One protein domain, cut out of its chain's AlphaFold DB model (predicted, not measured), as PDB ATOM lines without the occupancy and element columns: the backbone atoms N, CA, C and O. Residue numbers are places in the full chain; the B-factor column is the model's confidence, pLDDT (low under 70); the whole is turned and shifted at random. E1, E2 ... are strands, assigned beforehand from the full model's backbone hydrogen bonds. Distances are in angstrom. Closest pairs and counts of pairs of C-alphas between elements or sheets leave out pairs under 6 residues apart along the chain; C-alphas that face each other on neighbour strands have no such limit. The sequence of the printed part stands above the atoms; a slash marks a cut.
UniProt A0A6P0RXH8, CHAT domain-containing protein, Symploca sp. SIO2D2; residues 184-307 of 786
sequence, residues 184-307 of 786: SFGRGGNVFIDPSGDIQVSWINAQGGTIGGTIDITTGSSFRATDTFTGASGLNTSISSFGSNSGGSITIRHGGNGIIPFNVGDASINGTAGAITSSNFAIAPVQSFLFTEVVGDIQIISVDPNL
ATOM      1  N   SER A 184     186.003 258.926 110.118       91.56
ATOM      2  CA  SER A 184     186.140 258.438 108.732       91.56
ATOM      3  C   SER A 184     187.590 258.431 108.227       91.56
ATOM      4  O   SER A 184     187.988 257.525 107.499       91.56
ATOM      5  N   PHE A 185     188.391 259.424 108.627       84.75
ATOM      6  CA  PHE A 185     189.814 259.547 108.274       84.75
ATOM      7  C   PHE A 185     190.752 259.520 109.490       84.75
ATOM      8  O   PHE A 185     191.939 259.245 109.331       84.75
ATOM      9  N   GLY A 186     190.241 259.807 110.687       87.06
ATOM     10  CA  GLY A 186     190.980 259.870 111.948       87.06
ATOM     11  C   GLY A 186     190.727 258.654 112.838       87.06
ATOM     12  O   GLY A 186     190.831 257.512 112.385       87.06
ATOM     13  N   ARG A 187     190.458 258.882 114.119       94.00
ATOM     14  CA  ARG A 187     190.209 257.859 115.143       94.00
ATOM     15  C   ARG A 187     188.713 257.621 115.345       94.00
ATOM     16  O   ARG A 187     187.922 258.557 115.269       94.00
ATOM     17  N   GLY A 188     188.330 256.387 115.654       91.06
ATOM     18  CA  GLY A 188     187.029 256.124 116.266       91.06
ATOM     19  C   GLY A 188     186.986 256.694 117.686       91.06
ATOM     20  O   GLY A 188     187.992 256.648 118.398       91.06
ATOM     21  N   GLY A 189     185.841 257.237 118.091       86.12
ATOM     22  CA  GLY A 189     185.595 257.626 119.475       86.12
ATOM     23  C   GLY A 189     185.321 256.404 120.354       86.12
ATOM     24  O   GLY A 189     185.023 255.311 119.865       86.12
ATOM     25  N   ASN A 190     185.457 256.565 121.668       95.25
ATOM     26  CA  ASN A 190     185.242 255.467 122.606       95.25
ATOM     27  C   ASN A 190     183.753 255.320 122.953       95.25
ATOM     28  O   ASN A 190     183.032 256.312 123.061       95.25
ATOM     29  N   VAL A 191     183.308 254.088 123.188       95.25
ATOM     30  CA  VAL A 191     181.946 253.753 123.614       95.25
ATOM     31  C   VAL A 191     182.006 253.080 124.984       95.25
ATOM     32  O   VAL A 191     182.652 252.043 125.126       95.25
ATOM     33  N   PHE A 192     181.334 253.660 125.980       86.75
ATOM     34  CA  PHE A 192     181.235 253.128 127.343       86.75
ATOM     35  C   PHE A 192     179.774 252.883 127.734       86.75
ATOM     36  O   PHE A 192     178.946 253.788 127.606       86.75
ATOM     37  N   ILE A 193     179.448 251.670 128.197       94.44
ATOM     38  CA  ILE A 193     178.076 251.262 128.552       94.44
ATOM     39  C   ILE A 193     178.102 250.437 129.852       94.44
ATOM     40  O   ILE A 193     178.695 249.360 129.868       94.44
ATOM     41  N   ASP A 194     177.468 250.928 130.926       85.50
ATOM     42  CA  ASP A 194     177.529 250.327 132.282       85.50
ATOM     43  C   ASP A 194     176.173 250.437 133.031       85.50
ATOM     44  O   ASP A 194     175.917 251.460 133.677       85.50
ATOM     45  N   PRO A 195     175.275 249.427 132.927       85.25
ATOM     46  CA  PRO A 195     174.120 249.244 133.805       85.25
ATOM     47  C   PRO A 195     174.150 247.920 134.593       85.25
ATOM     48  O   PRO A 195     174.838 246.961 134.242       85.25
ATOM     49  N   SER A 196     173.358 247.817 135.668       67.50
ATOM     50  CA  SER A 196     173.316 246.578 136.467       67.50
ATOM     51  C   SER A 196     172.511 245.434 135.830       67.50
ATOM     52  O   SER A 196     172.795 244.271 136.109       67.50
ATOM     53  N   GLY A 197     171.537 245.752 134.979       75.44
ATOM     54  CA  GLY A 197     170.687 244.833 134.221       75.44
ATOM     55  C   GLY A 197     170.950 244.901 132.714       75.44
ATOM     56  O   GLY A 197     172.034 245.292 132.285       75.44
ATOM     57  N   ASP A 198     169.973 244.484 131.910       88.94
ATOM     58  CA  ASP A 198     170.165 244.223 130.478       88.94
ATOM     59  C   ASP A 198     170.658 245.431 129.662       88.94
ATOM     60  O   ASP A 198     170.228 246.576 129.850       88.94
ATOM     61  N   ILE A 199     171.505 245.134 128.671       97.75
ATOM     62  CA  ILE A 199     171.843 246.033 127.566       97.75
ATOM     63  C   ILE A 199     171.239 245.475 126.280       97.75
ATOM     64  O   ILE A 199     171.529 244.346 125.884       97.75
ATOM     65  N   GLN A 200     170.485 246.306 125.565       98.69
ATOM     66  CA  GLN A 200     170.081 246.039 124.191       98.69
ATOM     67  C   GLN A 200     170.481 247.199 123.278       98.69
ATOM     68  O   GLN A 200     170.160 248.353 123.552       98.69
ATOM     69  N   VAL A 201     171.150 246.879 122.174       98.69
ATOM     70  CA  VAL A 201     171.541 247.816 121.112       98.69
ATOM     71  C   VAL A 201     171.211 247.198 119.752       98.69
ATOM     72  O   VAL A 201     171.154 245.975 119.638       98.69
ATOM     73  N   SER A 202     171.060 247.997 118.694       98.62
ATOM     74  CA  SER A 202     171.068 247.444 117.328       98.62
ATOM     75  C   SER A 202     172.477 246.967 116.973       98.62
ATOM     76  O   SER A 202     172.710 245.780 116.763       98.62
ATOM     77  N   TRP A 203     173.438 247.891 116.948       98.69
ATOM     78  CA  TRP A 203     174.855 247.627 116.702       98.69
ATOM     79  C   TRP A 203     175.715 248.795 117.200       98.69
ATOM     80  O   TRP A 203     175.197 249.884 117.458       98.69
ATOM     81  N   ILE A 204     177.027 248.571 117.317       98.81
ATOM     82  CA  ILE A 204     178.018 249.548 117.789       98.81
ATOM     83  C   ILE A 204     179.148 249.694 116.760       98.81
ATOM     84  O   ILE A 204     179.849 248.732 116.438       98.81
ATOM     85  N   ASN A 205     179.351 250.915 116.271       98.56
ATOM     86  CA  ASN A 205     180.406 251.276 115.331       98.56
ATOM     87  C   ASN A 205     181.364 252.301 115.954       98.56
ATOM     88  O   ASN A 205     181.040 253.483 116.021       98.56
ATOM     89  N   ALA A 206     182.552 251.861 116.364       97.94
ATOM     90  CA  ALA A 206     183.660 252.705 116.821       97.94
ATOM     91  C   ALA A 206     184.854 252.636 115.845       97.94
ATOM     92  O   ALA A 206     186.013 252.732 116.248       97.94
ATOM     93  N   GLN A 207     184.602 252.411 114.551       97.62
ATOM     94  CA  GLN A 207     185.666 252.305 113.547       97.62
ATOM     95  C   GLN A 207     186.400 253.640 113.339       97.62
ATOM     96  O   GLN A 207     185.795 254.708 113.390       97.62
ATOM     97  N   GLY A 208     187.696 253.587 113.052       94.31
ATOM     98  CA  GLY A 208     188.503 254.744 112.676       94.31
ATOM     99  C   GLY A 208     189.148 254.582 111.303       94.31
ATOM    100  O   GLY A 208     189.593 253.498 110.935       94.31
ATOM    101  N   GLY A 209     189.303 255.677 110.563       86.44
ATOM    102  CA  GLY A 209     190.128 255.717 109.356       86.44
ATOM    103  C   GLY A 209     191.596 255.354 109.621       86.44
ATOM    104  O   GLY A 209     192.268 254.853 108.725       86.44
ATOM    105  N   THR A 210     192.077 255.534 110.859       85.69
ATOM    106  CA  THR A 210     193.422 255.160 111.335       85.69
ATOM    107  C   THR A 210     193.395 254.194 112.520       85.69
ATOM    108  O   THR A 210     193.967 253.114 112.422       85.69
ATOM    109  N   ILE A 211     192.753 254.552 113.635       90.69
ATOM    110  CA  ILE A 211     192.738 253.757 114.875       90.69
ATOM    111  C   ILE A 211     191.291 253.583 115.343       90.69
ATOM    112  O   ILE A 211     190.567 254.575 115.433       90.69
ATOM    113  N   GLY A 212     190.873 252.351 115.633       90.06
ATOM    114  CA  GLY A 212     189.558 252.071 116.220       90.06
ATOM    115  C   GLY A 212     189.415 252.617 117.648       90.06
ATOM    116  O   GLY A 212     190.383 252.665 118.405       90.06
ATOM    117  N   GLY A 213     188.209 253.041 118.023       84.12
ATOM    118  CA  GLY A 213     187.895 253.533 119.367       84.12
ATOM    119  C   GLY A 213     187.600 252.405 120.359       84.12
ATOM    120  O   GLY A 213     187.066 251.360 119.986       84.12
ATOM    121  N   THR A 214     187.937 252.584 121.634       90.19
ATOM    122  CA  THR A 214     187.698 251.554 122.661       90.19
ATOM    123  C   THR A 214     186.203 251.343 122.872       90.19
ATOM    124  O   THR A 214     185.477 252.306 123.097       90.19
ATOM    125  N   ILE A 215     185.750 250.091 122.855       96.06
ATOM    126  CA  ILE A 215     184.388 249.706 123.229       96.06
ATOM    127  C   ILE A 215     184.487 248.934 124.545       96.06
ATOM    128  O   ILE A 215     185.023 247.829 124.568       96.06
ATOM    129  N   ASP A 216     183.993 249.508 125.638       84.38
ATOM    130  CA  ASP A 216     183.977 248.868 126.956       84.38
ATOM    131  C   ASP A 216     182.528 248.805 127.467       84.38
ATOM    132  O   ASP A 216     181.848 249.818 127.655       84.38
ATOM    133  N   ILE A 217     182.037 247.576 127.598       92.75
ATOM    134  CA  ILE A 217     180.655 247.223 127.908       92.75
ATOM    135  C   ILE A 217     180.669 246.371 129.171       92.75
ATOM    136  O   ILE A 217     181.382 245.368 129.247       92.75
ATOM    137  N   THR A 218     179.857 246.741 130.155       83.44
ATOM    138  CA  THR A 218     179.659 245.974 131.387       83.44
ATOM    139  C   THR A 218     178.177 245.885 131.692       83.44
ATOM    140  O   THR A 218     177.521 246.910 131.764       83.44
ATOM    141  N   THR A 219     177.650 244.682 131.898       77.19
ATOM    142  CA  THR A 219     176.294 244.453 132.411       77.19
ATOM    143  C   THR A 219     176.294 243.325 133.435       77.19
ATOM    144  O   THR A 219     177.004 242.331 133.283       77.19
ATOM    145  N   GLY A 220     175.484 243.467 134.487       70.50
ATOM    146  CA  GLY A 220     175.211 242.387 135.442       70.50
ATOM    147  C   GLY A 220     174.191 241.352 134.944       70.50
ATOM    148  O   GLY A 220     173.845 240.441 135.693       70.50
ATOM    149  N   SER A 221     173.700 241.485 133.708       82.44
ATOM    150  CA  SER A 221     172.714 240.602 133.080       82.44
ATOM    151  C   SER A 221     173.076 240.342 131.608       82.44
ATOM    152  O   SER A 221     174.254 240.125 131.316       82.44
ATOM    153  N   SER A 222     172.115 240.301 130.680       86.00
ATOM    154  CA  SER A 222     172.400 240.018 129.269       86.00
ATOM    155  C   SER A 222     172.863 241.248 128.485       86.00
ATOM    156  O   SER A 222     172.390 242.369 128.688       86.00
ATOM    157  N   PHE A 223     173.767 241.030 127.530       97.50
ATOM    158  CA  PHE A 223     174.059 241.984 126.464       97.50
ATOM    159  C   PHE A 223     173.498 241.452 125.144       97.50
ATOM    160  O   PHE A 223     173.742 240.298 124.795       97.50
ATOM    161  N   ARG A 224     172.777 242.281 124.382       98.38
ATOM    162  CA  ARG A 224     172.211 241.915 123.074       98.38
ATOM    163  C   ARG A 224     172.472 243.000 122.032       98.38
ATOM    164  O   ARG A 224     171.885 244.076 122.114       98.38
ATOM    165  N   ALA A 225     173.287 242.702 121.018       98.44
ATOM    166  CA  ALA A 225     173.362 243.511 119.795       98.44
ATOM    167  C   ALA A 225     172.518 242.858 118.689       98.44
ATOM    168  O   ALA A 225     172.949 241.879 118.078       98.44
ATOM    169  N   THR A 226     171.295 243.349 118.484       98.50
ATOM    170  CA  THR A 226     170.230 242.638 117.751       98.50
ATOM    171  C   THR A 226     170.323 242.714 116.232       98.50
ATOM    172  O   THR A 226     169.690 241.912 115.552       98.50
ATOM    173  N   ASP A 227     171.109 243.647 115.699       98.38
ATOM    174  CA  ASP A 227     171.244 243.922 114.271       98.38
ATOM    175  C   ASP A 227     172.717 243.887 113.833       98.38
ATOM    176  O   ASP A 227     173.642 243.634 114.612       98.38
ATOM    177  N   THR A 228     172.952 244.147 112.549       97.88
ATOM    178  CA  THR A 228     174.282 244.147 111.934       97.88
ATOM    179  C   THR A 228     174.456 245.309 110.962       97.88
ATOM    180  O   THR A 228     173.483 245.813 110.399       97.88
ATOM    181  N   PHE A 229     175.704 245.678 110.693       97.12
ATOM    182  CA  PHE A 229     176.097 246.572 109.609       97.12
ATOM    183  C   PHE A 229     177.305 246.006 108.850       97.12
ATOM    184  O   PHE A 229     178.043 245.162 109.362       97.12
ATOM    185  N   THR A 230     177.534 246.476 107.624       94.12
ATOM    186  CA  THR A 230     178.746 246.135 106.867       94.12
ATOM    187  C   THR A 230     179.926 246.913 107.440       94.12
ATOM    188  O   THR A 230     180.008 248.128 107.263       94.12
ATOM    189  N   GLY A 231     180.836 246.231 108.137       85.94
ATOM    190  CA  GLY A 231     182.023 246.862 108.709       85.94
ATOM    191  C   GLY A 231     183.125 247.136 107.679       85.94
ATOM    192  O   GLY A 231     183.114 246.579 106.582       85.94
ATOM    193  N   ALA A 232     184.128 247.939 108.051       84.69
ATOM    194  CA  ALA A 232     185.285 248.243 107.198       84.69
ATOM    195  C   ALA A 232     186.107 247.003 106.772       84.69
ATOM    196  O   ALA A 232     186.780 247.035 105.744       84.69
ATOM    197  N   SER A 233     186.003 245.888 107.504       76.88
ATOM    198  CA  SER A 233     186.564 244.581 107.126       76.88
ATOM    199  C   SER A 233     185.781 243.848 106.022       76.88
ATOM    200  O   SER A 233     186.181 242.766 105.599       76.88
ATOM    201  N   GLY A 234     184.639 244.387 105.576       82.44
ATOM    202  CA  GLY A 234     183.707 243.737 104.648       82.44
ATOM    203  C   GLY A 234     182.804 242.675 105.291       82.44
ATOM    204  O   GLY A 234     181.931 242.134 104.615       82.44
ATOM    205  N   LEU A 235     182.983 242.381 106.584       85.44
ATOM    206  CA  LEU A 235     182.137 241.450 107.333       85.44
ATOM    207  C   LEU A 235     180.840 242.120 107.801       85.44
ATOM    208  O   LEU A 235     180.819 243.301 108.153       85.44
ATOM    209  N   ASN A 236     179.766 241.330 107.873       93.19
ATOM    210  CA  ASN A 236     178.524 241.741 108.518       93.19
ATOM    211  C   ASN A 236     178.687 241.618 110.047       93.19
ATOM    212  O   ASN A 236     178.810 240.515 110.584       93.19
ATOM    213  N   THR A 237     178.759 242.755 110.736       96.44
ATOM    214  CA  THR A 237     179.256 242.882 112.114       96.44
ATOM    215  C   THR A 237     178.222 243.599 112.984       96.44
ATOM    216  O   THR A 237     177.542 244.505 112.512       96.44
ATOM    217  N   SER A 238     178.082 243.206 114.250       98.56
ATOM    218  CA  SER A 238     177.253 243.932 115.230       98.56
ATOM    219  C   SER A 238     178.074 244.897 116.078       98.56
ATOM    220  O   SER A 238     177.543 245.887 116.567       98.56
ATOM    221  N   ILE A 239     179.363 244.617 116.275       98.56
ATOM    222  CA  ILE A 239     180.277 245.465 117.047       98.56
ATOM    223  C   ILE A 239     181.588 245.581 116.277       98.56
ATOM    224  O   ILE A 239     182.133 244.567 115.833       98.56
ATOM    225  N   SER A 240     182.100 246.799 116.094       97.94
ATOM    226  CA  SER A 240     183.364 246.993 115.388       97.94
ATOM    227  C   SER A 240     184.188 248.167 115.896       97.94
ATOM    228  O   SER A 240     183.688 249.285 116.003       97.94
ATOM    229  N   SER A 241     185.476 247.903 116.102       96.12
ATOM    230  CA  SER A 241     186.536 248.870 116.377       96.12
ATOM    231  C   SER A 241     187.700 248.681 115.391       96.12
ATOM    232  O   SER A 241     188.874 248.576 115.741       96.12
ATOM    233  N   PHE A 242     187.373 248.558 114.104       93.94
ATOM    234  CA  PHE A 242     188.377 248.502 113.042       93.94
ATOM    235  C   PHE A 242     189.097 249.850 112.880       93.94
ATOM    236  O   PHE A 242     188.446 250.889 112.807       93.94
ATOM    237  N   GLY A 243     190.419 249.823 112.724       91.81
ATOM    238  CA  GLY A 243     191.224 250.929 112.207       91.81
ATOM    239  C   GLY A 243     192.354 250.463 111.285       91.81
ATOM    240  O   GLY A 243     192.931 249.393 111.481       91.81
ATOM    241  N   SER A 244     192.672 251.252 110.252       83.44
ATOM    242  CA  SER A 244     193.644 250.851 109.216       83.44
ATOM    243  C   SER A 244     195.084 250.674 109.720       83.44
ATOM    244  O   SER A 244     195.824 249.867 109.162       83.44
ATOM    245  N   ASN A 245     195.466 251.387 110.785       83.44
ATOM    246  CA  ASN A 245     196.758 251.261 111.462       83.44
ATOM    247  C   ASN A 245     196.679 250.321 112.674       83.44
ATOM    248  O   ASN A 245     197.621 249.578 112.933       83.44
ATOM    249  N   SER A 246     195.585 250.388 113.443       86.81
ATOM    250  CA  SER A 246     195.347 249.566 114.637       86.81
ATOM    251  C   SER A 246     193.856 249.458 114.936       86.81
ATOM    252  O   SER A 246     193.105 250.413 114.722       86.81
ATOM    253  N   GLY A 247     193.442 248.322 115.493       84.38
ATOM    254  CA  GLY A 247     192.132 248.197 116.121       84.38
ATOM    255  C   GLY A 247     192.088 248.946 117.454       84.38
ATOM    256  O   GLY A 247     193.133 249.348 117.977       84.38
ATOM    257  N   GLY A 248     190.883 249.145 117.985       82.12
ATOM    258  CA  GLY A 248     190.666 249.487 119.391       82.12
ATOM    259  C   GLY A 248     190.179 248.271 120.179       82.12
ATOM    260  O   GLY A 248     189.579 247.349 119.619       82.12
ATOM    261  N   SER A 249     190.425 248.247 121.488       87.69
ATOM    262  CA  SER A 249     189.994 247.130 122.333       87.69
ATOM    263  C   SER A 249     188.471 247.072 122.451       87.69
ATOM    264  O   SER A 249     187.827 248.100 122.672       87.69
ATOM    265  N   ILE A 250     187.909 245.869 122.360       94.00
ATOM    266  CA  ILE A 250     186.496 245.573 122.596       94.00
ATOM    267  C   ILE A 250     186.421 244.670 123.824       94.00
ATOM    268  O   ILE A 250     186.930 243.556 123.794       94.00
ATOM    269  N   THR A 251     185.794 245.121 124.905       85.75
ATOM    270  CA  THR A 251     185.579 244.319 126.117       85.75
ATOM    271  C   THR A 251     184.096 244.270 126.450       85.75
ATOM    272  O   THR A 251     183.458 245.313 126.567       85.75
ATOM    273  N   ILE A 252     183.553 243.062 126.604       93.44
ATOM    274  CA  ILE A 252     182.143 242.817 126.916       93.44
ATOM    275  C   ILE A 252     182.066 241.957 128.173       93.44
ATOM    276  O   ILE A 252     182.279 240.751 128.109       93.44
ATOM    277  N   ARG A 253     181.759 242.566 129.319       90.62
ATOM    278  CA  ARG A 253     181.506 241.866 130.587       90.62
ATOM    279  C   ARG A 253     180.000 241.676 130.728       90.62
ATOM    280  O   ARG A 253     179.270 242.666 130.696       90.62
ATOM    281  N   HIS A 254     179.535 240.437 130.855       86.88
ATOM    282  CA  HIS A 254     178.105 240.121 130.939       86.88
ATOM    283  C   HIS A 254     177.808 239.149 132.085       86.88
ATOM    284  O   HIS A 254     178.636 238.310 132.430       86.88
ATOM    285  N   GLY A 255     176.594 239.206 132.637       71.19
ATOM    286  CA  GLY A 255     176.120 238.347 133.730       71.19
ATOM    287  C   GLY A 255     175.802 236.909 133.309       71.19
ATOM    288  O   GLY A 255     174.846 236.320 133.809       71.19
ATOM    289  N   GLY A 256     176.557 236.352 132.355       66.25
ATOM    290  CA  GLY A 256     176.382 234.976 131.882       66.25
ATOM    291  C   GLY A 256     176.857 233.936 132.891       66.25
ATOM    292  O   GLY A 256     176.254 232.865 132.990       66.25
ATOM    293  N   ASN A 257     177.889 234.273 133.672       64.56
ATOM    294  CA  ASN A 257     178.387 233.536 134.836       64.56
ATOM    295  C   ASN A 257     178.674 232.046 134.571       64.56
ATOM    296  O   ASN A 257     178.469 231.210 135.447       64.56
ATOM    297  N   GLY A 258     179.101 231.684 133.355       62.97
ATOM    298  CA  GLY A 258     179.344 230.278 132.994       62.97
ATOM    299  C   GLY A 258     178.078 229.435 132.789       62.97
ATOM    300  O   GLY A 258     178.177 228.220 132.643       62.97
ATOM    301  N   ILE A 259     176.892 230.057 132.785       60.53
ATOM    302  CA  ILE A 259     175.580 229.393 132.687       60.53
ATOM    303  C   ILE A 259     174.854 229.814 131.405       60.53
ATOM    304  O   ILE A 259     174.356 228.966 130.665       60.53
ATOM    305  N   ILE A 260     174.793 231.121 131.133       68.19
ATOM    306  CA  ILE A 260     174.215 231.675 129.905       68.19
ATOM    307  C   ILE A 260     175.380 232.061 128.985       68.19
ATOM    308  O   ILE A 260     176.087 233.028 129.289       68.19
ATOM    309  N   PRO A 261     175.611 231.336 127.874       73.12
ATOM    310  CA  PRO A 261     176.714 231.645 126.979       73.12
ATOM    311  C   PRO A 261     176.503 232.982 126.264       73.12
ATOM    312  O   PRO A 261     175.384 233.488 126.145       73.12
ATOM    313  N   PHE A 262     177.594 233.545 125.759       94.00
ATOM    314  CA  PHE A 262     177.571 234.642 124.805       94.00
ATOM    315  C   PHE A 262     177.588 234.083 123.382       94.00
ATOM    316  O   PHE A 262     178.556 233.442 122.969       94.00
ATOM    317  N   ASN A 263     176.522 234.324 122.625       90.94
ATOM    318  CA  ASN A 263     176.349 233.771 121.286       90.94
ATOM    319  C   ASN A 263     176.660 234.820 120.209       90.94
ATOM    320  O   ASN A 263     175.929 235.791 120.027       90.94
ATOM    321  N   VAL A 264     177.723 234.617 119.436       96.19
ATOM    322  CA  VAL A 264     178.005 235.432 118.247       96.19
ATOM    323  C   VAL A 264     177.288 234.789 117.063       96.19
ATOM    324  O   VAL A 264     177.547 233.640 116.715       96.19
ATOM    325  N   GLY A 265     176.355 235.515 116.450       92.44
ATOM    326  CA  GLY A 265     175.388 235.020 115.464       92.44
ATOM    327  C   GLY A 265     173.961 234.800 115.994       92.44
ATOM    328  O   GLY A 265     173.077 234.512 115.191       92.44
ATOM    329  N   ASP A 266     173.714 234.945 117.302       92.25
ATOM    330  CA  ASP A 266     172.375 234.883 117.906       92.25
ATOM    331  C   ASP A 266     172.277 235.804 119.136       92.25
ATOM    332  O   ASP A 266     172.725 235.474 120.231       92.25
ATOM    333  N   ALA A 267     171.639 236.962 118.968       94.81
ATOM    334  CA  ALA A 267     171.410 237.926 120.044       94.81
ATOM    335  C   ALA A 267     170.079 237.726 120.795       94.81
ATOM    336  O   ALA A 267     169.644 238.649 121.476       94.81
ATOM    337  N   SER A 268     169.390 236.586 120.666       87.94
ATOM    338  CA  SER A 268     168.063 236.384 121.278       87.94
ATOM    339  C   SER A 268     168.077 236.432 122.812       87.94
ATOM    340  O   SER A 268     167.184 237.025 123.423       87.94
ATOM    341  N   ILE A 269     169.099 235.833 123.430       81.06
ATOM    342  CA  ILE A 269     169.257 235.746 124.889       81.06
ATOM    343  C   ILE A 269     170.427 236.611 125.356       81.06
ATOM    344  O   ILE A 269     170.215 237.531 126.136       81.06
ATOM    345  N   ASN A 270     171.643 236.334 124.883       90.31
ATOM    346  CA  ASN A 270     172.868 237.032 125.272       90.31
ATOM    347  C   ASN A 270     173.912 236.837 124.160       90.31
ATOM    348  O   ASN A 270     174.294 235.701 123.880       90.31
ATOM    349  N   GLY A 271     174.330 237.908 123.486       96.44
ATOM    350  CA  GLY A 271     175.164 237.799 122.292       96.44
ATOM    351  C   GLY A 271     175.044 238.936 121.272       96.44
ATOM    352  O   GLY A 271     174.558 240.035 121.550       96.44
ATOM    353  N   THR A 272     175.478 238.648 120.047       98.56
ATOM    354  CA  THR A 272     175.435 239.550 118.886       98.56
ATOM    355  C   THR A 272     174.810 238.855 117.679       98.56
ATOM    356  O   THR A 272     175.011 237.664 117.480       98.56
ATOM    357  N   ALA A 273     174.075 239.574 116.829       97.69
ATOM    358  CA  ALA A 273     173.468 239.003 115.620       97.69
ATOM    359  C   ALA A 273     174.486 238.737 114.492       97.69
ATOM    360  O   ALA A 273     174.280 237.871 113.643       97.69
ATOM    361  N   GLY A 274     175.602 239.468 114.480       94.44
ATOM    362  CA  GLY A 274     176.716 239.309 113.548       94.44
ATOM    363  C   GLY A 274     178.064 239.274 114.258       94.44
ATOM    364  O   GLY A 274     178.141 239.115 115.475       94.44
ATOM    365  N   ALA A 275     179.136 239.429 113.478       96.88
ATOM    366  CA  ALA A 275     180.510 239.365 113.970       96.88
ATOM    367  C   ALA A 275     180.854 240.460 115.004       96.88
ATOM    368  O   ALA A 275     180.189 241.501 115.090       96.88
ATOM    369  N   ILE A 276     181.955 240.245 115.723       97.69
ATOM    370  CA  ILE A 276     182.666 241.267 116.505       97.69
ATOM    371  C   ILE A 276     184.049 241.438 115.872       97.69
ATOM    372  O   ILE A 276     184.700 240.440 115.571       97.69
ATOM    373  N   THR A 277     184.495 242.671 115.615       94.94
ATOM    374  CA  THR A 277     185.709 242.924 114.810       94.94
ATOM    375  C   THR A 277     186.593 244.045 115.361       94.94
ATOM    376  O   THR A 277     186.124 245.159 115.585       94.94
ATOM    377  N   SER A 278     187.896 243.788 115.500       91.12
ATOM    378  CA  SER A 278     188.920 244.794 115.808       91.12
ATOM    379  C   SER A 278     190.158 244.556 114.940       91.12
ATOM    380  O   SER A 278     190.956 243.658 115.191       91.12
ATOM    381  N   SER A 279     190.261 245.318 113.848       85.00
ATOM    382  CA  SER A 279     191.273 245.218 112.781       85.00
ATOM    383  C   SER A 279     191.693 243.805 112.371       85.00
ATOM    384  O   SER A 279     191.068 243.224 111.485       85.00
ATOM    385  N   ASN A 280     192.754 243.269 112.979       80.75
ATOM    386  CA  ASN A 280     193.322 241.959 112.645       80.75
ATOM    387  C   ASN A 280     192.588 240.790 113.326       80.75
ATOM    388  O   ASN A 280     192.861 239.630 113.018       80.75
ATOM    389  N   PHE A 281     191.669 241.091 114.243       86.62
ATOM    390  CA  PHE A 281     190.936 240.141 115.064       86.62
ATOM    391  C   PHE A 281     189.441 240.186 114.746       86.62
ATOM    392  O   PHE A 281     188.846 241.253 114.563       86.62
ATOM    393  N   ALA A 282     188.817 239.012 114.692       89.62
ATOM    394  CA  ALA A 282     187.384 238.881 114.491       89.62
ATOM    395  C   ALA A 282     186.852 237.626 115.184       89.62
ATOM    396  O   ALA A 282     187.451 236.556 115.082       89.62
ATOM    397  N   ILE A 283     185.692 237.764 115.821       90.50
ATOM    398  CA  ILE A 283     184.874 236.658 116.318       90.50
ATOM    399  C   ILE A 283     183.710 236.506 115.337       90.50
ATOM    400  O   ILE A 283     182.978 237.467 115.072       90.50
ATOM    401  N   ALA A 284     183.600 235.333 114.719       89.44
ATOM    402  CA  ALA A 284     182.683 235.082 113.609       89.44
ATOM    403  C   ALA A 284     181.324 234.544 114.104       89.44
ATOM    404  O   ALA A 284     181.257 233.964 115.186       89.44
ATOM    405  N   PRO A 285     180.233 234.695 113.326       89.62
ATOM    406  CA  PRO A 285     178.938 234.114 113.673       89.62
ATOM    407  C   PRO A 285     178.950 232.583 113.804       89.62
ATOM    408  O   PRO A 285     179.782 231.897 113.211       89.62
ATOM    409  N   VAL A 286     177.941 232.062 114.506       82.06
ATOM    410  CA  VAL A 286     177.765 230.652 114.899       82.06
ATOM    411  C   VAL A 286     178.831 230.186 115.906       82.06
ATOM    412  O   VAL A 286     179.301 229.050 115.866       82.06
ATOM    413  N   GLN A 287     179.205 231.071 116.833       79.31
ATOM    414  CA  GLN A 287     180.099 230.776 117.958       79.31
ATOM    415  C   GLN A 287     179.372 231.024 119.287       79.31
ATOM    416  O   GLN A 287     178.526 231.911 119.378       79.31
ATOM    417  N   SER A 288     179.667 230.218 120.307       85.88
ATOM    418  CA  SER A 288     178.993 230.253 121.610       85.88
ATOM    419  C   SER A 288     180.029 230.093 122.716       85.88
ATOM    420  O   SER A 288     180.728 229.080 122.769       85.88
ATOM    421  N   PHE A 289     180.143 231.104 123.576       81.38
ATOM    422  CA  PHE A 289     181.173 231.195 124.606       81.38
ATOM    423  C   PHE A 289     180.528 231.108 125.982       81.38
ATOM    424  O   PHE A 289     179.890 232.053 126.443       81.38
ATOM    425  N   LEU A 290     180.651 229.951 126.631       56.53
ATOM    426  CA  LEU A 290     180.138 229.768 127.989       56.53
ATOM    427  C   LEU A 290     181.004 230.511 129.017       56.53
ATOM    428  O   LEU A 290     180.477 231.104 129.955       56.53
ATOM    429  N   PHE A 291     182.318 230.519 128.799       71.44
ATOM    430  CA  PHE A 291     183.328 231.163 129.639       71.44
ATOM    431  C   PHE A 291     183.973 232.351 128.917       71.44
ATOM    432  O   PHE A 291     183.513 232.769 127.856       71.44
ATOM    433  N   THR A 292     185.019 232.910 129.518       79.00
ATOM    434  CA  THR A 292     185.745 234.051 128.963       79.00
ATOM    435  C   THR A 292     186.566 233.665 127.736       79.00
ATOM    436  O   THR A 292     187.308 232.687 127.759       79.00
ATOM    437  N   GLU A 293     186.434 234.460 126.678       85.69
ATOM    438  CA  GLU A 293     187.097 234.298 125.386       85.69
ATOM    439  C   GLU A 293     187.923 235.551 125.071       85.69
ATOM    440  O   GLU A 293     187.448 236.678 125.248       85.69
ATOM    441  N   VAL A 294     189.152 235.362 124.577       84.88
ATOM    442  CA  VAL A 294     190.074 236.453 124.229       84.88
ATOM    443  C   VAL A 294     190.658 236.219 122.838       84.88
ATOM    444  O   VAL A 294     191.563 235.407 122.650       84.88
ATOM    445  N   VAL A 295     190.185 236.995 121.864       81.31
ATOM    446  CA  VAL A 295     190.670 236.988 120.479       81.31
ATOM    447  C   VAL A 295     191.384 238.311 120.209       81.31
ATOM    448  O   VAL A 295     190.815 239.253 119.657       81.31
ATOM    449  N   GLY A 296     192.645 238.384 120.642       87.06
ATOM    450  CA  GLY A 296     193.478 239.584 120.537       87.06
ATOM    451  C   GLY A 296     192.873 240.767 121.291       87.06
ATOM    452  O   GLY A 296     192.695 240.705 122.504       87.06
ATOM    453  N   ASP A 297     192.528 241.826 120.559       84.75
ATOM    454  CA  ASP A 297     191.909 243.041 121.107       84.75
ATOM    455  C   ASP A 297     190.426 242.862 121.499       84.75
ATOM    456  O   ASP A 297     189.805 243.804 121.995       84.75
ATOM    457  N   ILE A 298     189.830 241.684 121.268       90.69
ATOM    458  CA  ILE A 298     188.432 241.371 121.600       90.69
ATOM    459  C   ILE A 298     188.382 240.453 122.824       90.69
ATOM    460  O   ILE A 298     188.968 239.373 122.814       90.69
ATOM    461  N   GLN A 299     187.631 240.853 123.852       88.75
ATOM    462  CA  GLN A 299     187.401 240.091 125.078       88.75
ATOM    463  C   GLN A 299     185.901 239.976 125.362       88.75
ATOM    464  O   GLN A 299     185.207 240.986 125.500       88.75
ATOM    465  N   ILE A 300     185.407 238.747 125.488       89.62
ATOM    466  CA  ILE A 300     184.066 238.434 125.994       89.62
ATOM    467  C   ILE A 300     184.270 237.798 127.363       89.62
ATOM    468  O   ILE A 300     184.925 236.767 127.458       89.62
ATOM    469  N   ILE A 301     183.748 238.414 128.419       76.25
ATOM    470  CA  ILE A 301     183.986 238.021 129.809       76.25
ATOM    471  C   ILE A 301     182.658 237.567 130.425       76.25
ATOM    472  O   ILE A 301     181.798 238.391 130.746       76.25
ATOM    473  N   SER A 302     182.516 236.246 130.569       66.62
ATOM    474  CA  SER A 302     181.346 235.565 131.158       66.62
ATOM    475  C   SER A 302     181.575 235.194 132.627       66.62
ATOM    476  O   SER A 302     180.650 235.214 133.432       66.62
ATOM    477  N   VAL A 303     182.821 234.871 132.977       54.84
ATOM    478  CA  VAL A 303     183.318 234.605 134.338       54.84
ATOM    479  C   VAL A 303     184.643 235.341 134.508       54.84
ATOM    480  O   VAL A 303     185.306 235.623 133.509       54.84
ATOM    481  N   ASP A 304     185.062 235.664 135.731       47.59
ATOM    482  CA  ASP A 304     186.378 236.288 135.910       47.59
ATOM    483  C   ASP A 304     187.482 235.380 135.308       47.59
ATOM    484  O   ASP A 304     187.485 234.175 135.587       47.59
ATOM    485  N   PRO A 305     188.381 235.896 134.440       39.75
ATOM    486  CA  PRO A 305     189.371 235.078 133.731       39.75
ATOM    487  C   PRO A 305     190.323 234.293 134.649       39.75
ATOM    488  O   PRO A 305     190.939 233.326 134.197       39.75
ATOM    489  N   ASN A 306     190.402 234.633 135.939       36.91
ATOM    490  CA  ASN A 306     191.148 233.856 136.930       36.91
ATOM    491  C   ASN A 306     190.548 232.459 137.217       36.91
ATOM    492  O   ASN A 306     191.208 231.632 137.841       36.91
ATOM    493  N   LEU A 307     189.340 232.147 136.725       34.09
ATOM    494  CA  LEU A 307     188.722 230.815 136.831       34.09
ATOM    495  C   LEU A 307     189.077 229.854 135.677       34.09
ATOM    496  O   LEU A 307     188.696 228.684 135.720       34.09
TER     497      LEU A 307
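AT A GLANCE: This is residues 184 to 307 of the 786 residues of the protein "CHAT domain-containing protein" of Symploca sp. SIO2D2 (UniProt A0A6P0RXH8). With little regular structure, the chain winds in stacked turns, a solenoid: the flat mixed sheet E1, E3, E6, E12, E11 makes one wall, and the pairs E2 with E4 and E7 with E10, and the mixed sheet E5, E8, E9, make the others. The winding reverses after E8. The printed part has 124 residues, no named helix and strands E1 to E12 in chain order, 43 residues; it is all strand, compact, radius of gyration of the C-alphas 13.1 A, spanning 41 by 25 by 23 A.

IN THESE COORDINATES: E1, residues 191 to 194, 10.3 A long, begins at C-alpha (181.946, 253.753, 123.614). Next come E2, 199 to 201; E3, 215 to 218; E4, 223 to 225; E5, 236 to 240; E6, 250 to 253; E7, 262 to 264; E8, 275 to 278; E9, 281 to 283; E10, 287 to 289; E11, 293 to 295. E12, 298 to 301, ends at C-alpha (183.986, 238.021, 129.809).

HOW THE PARTS SIT: E1 and E3 are parallel, N 216 and O 191 2.9 A apart, within hydrogen-bond range. E8 and E9 form a hairpin, N 281 to O 278 2.8 A.

THE WHOLE: The printed part has no cut. The link E2 to E3 is long. Residues 196, 256 to 260, 290 and 302 to 307 have pLDDT under 70.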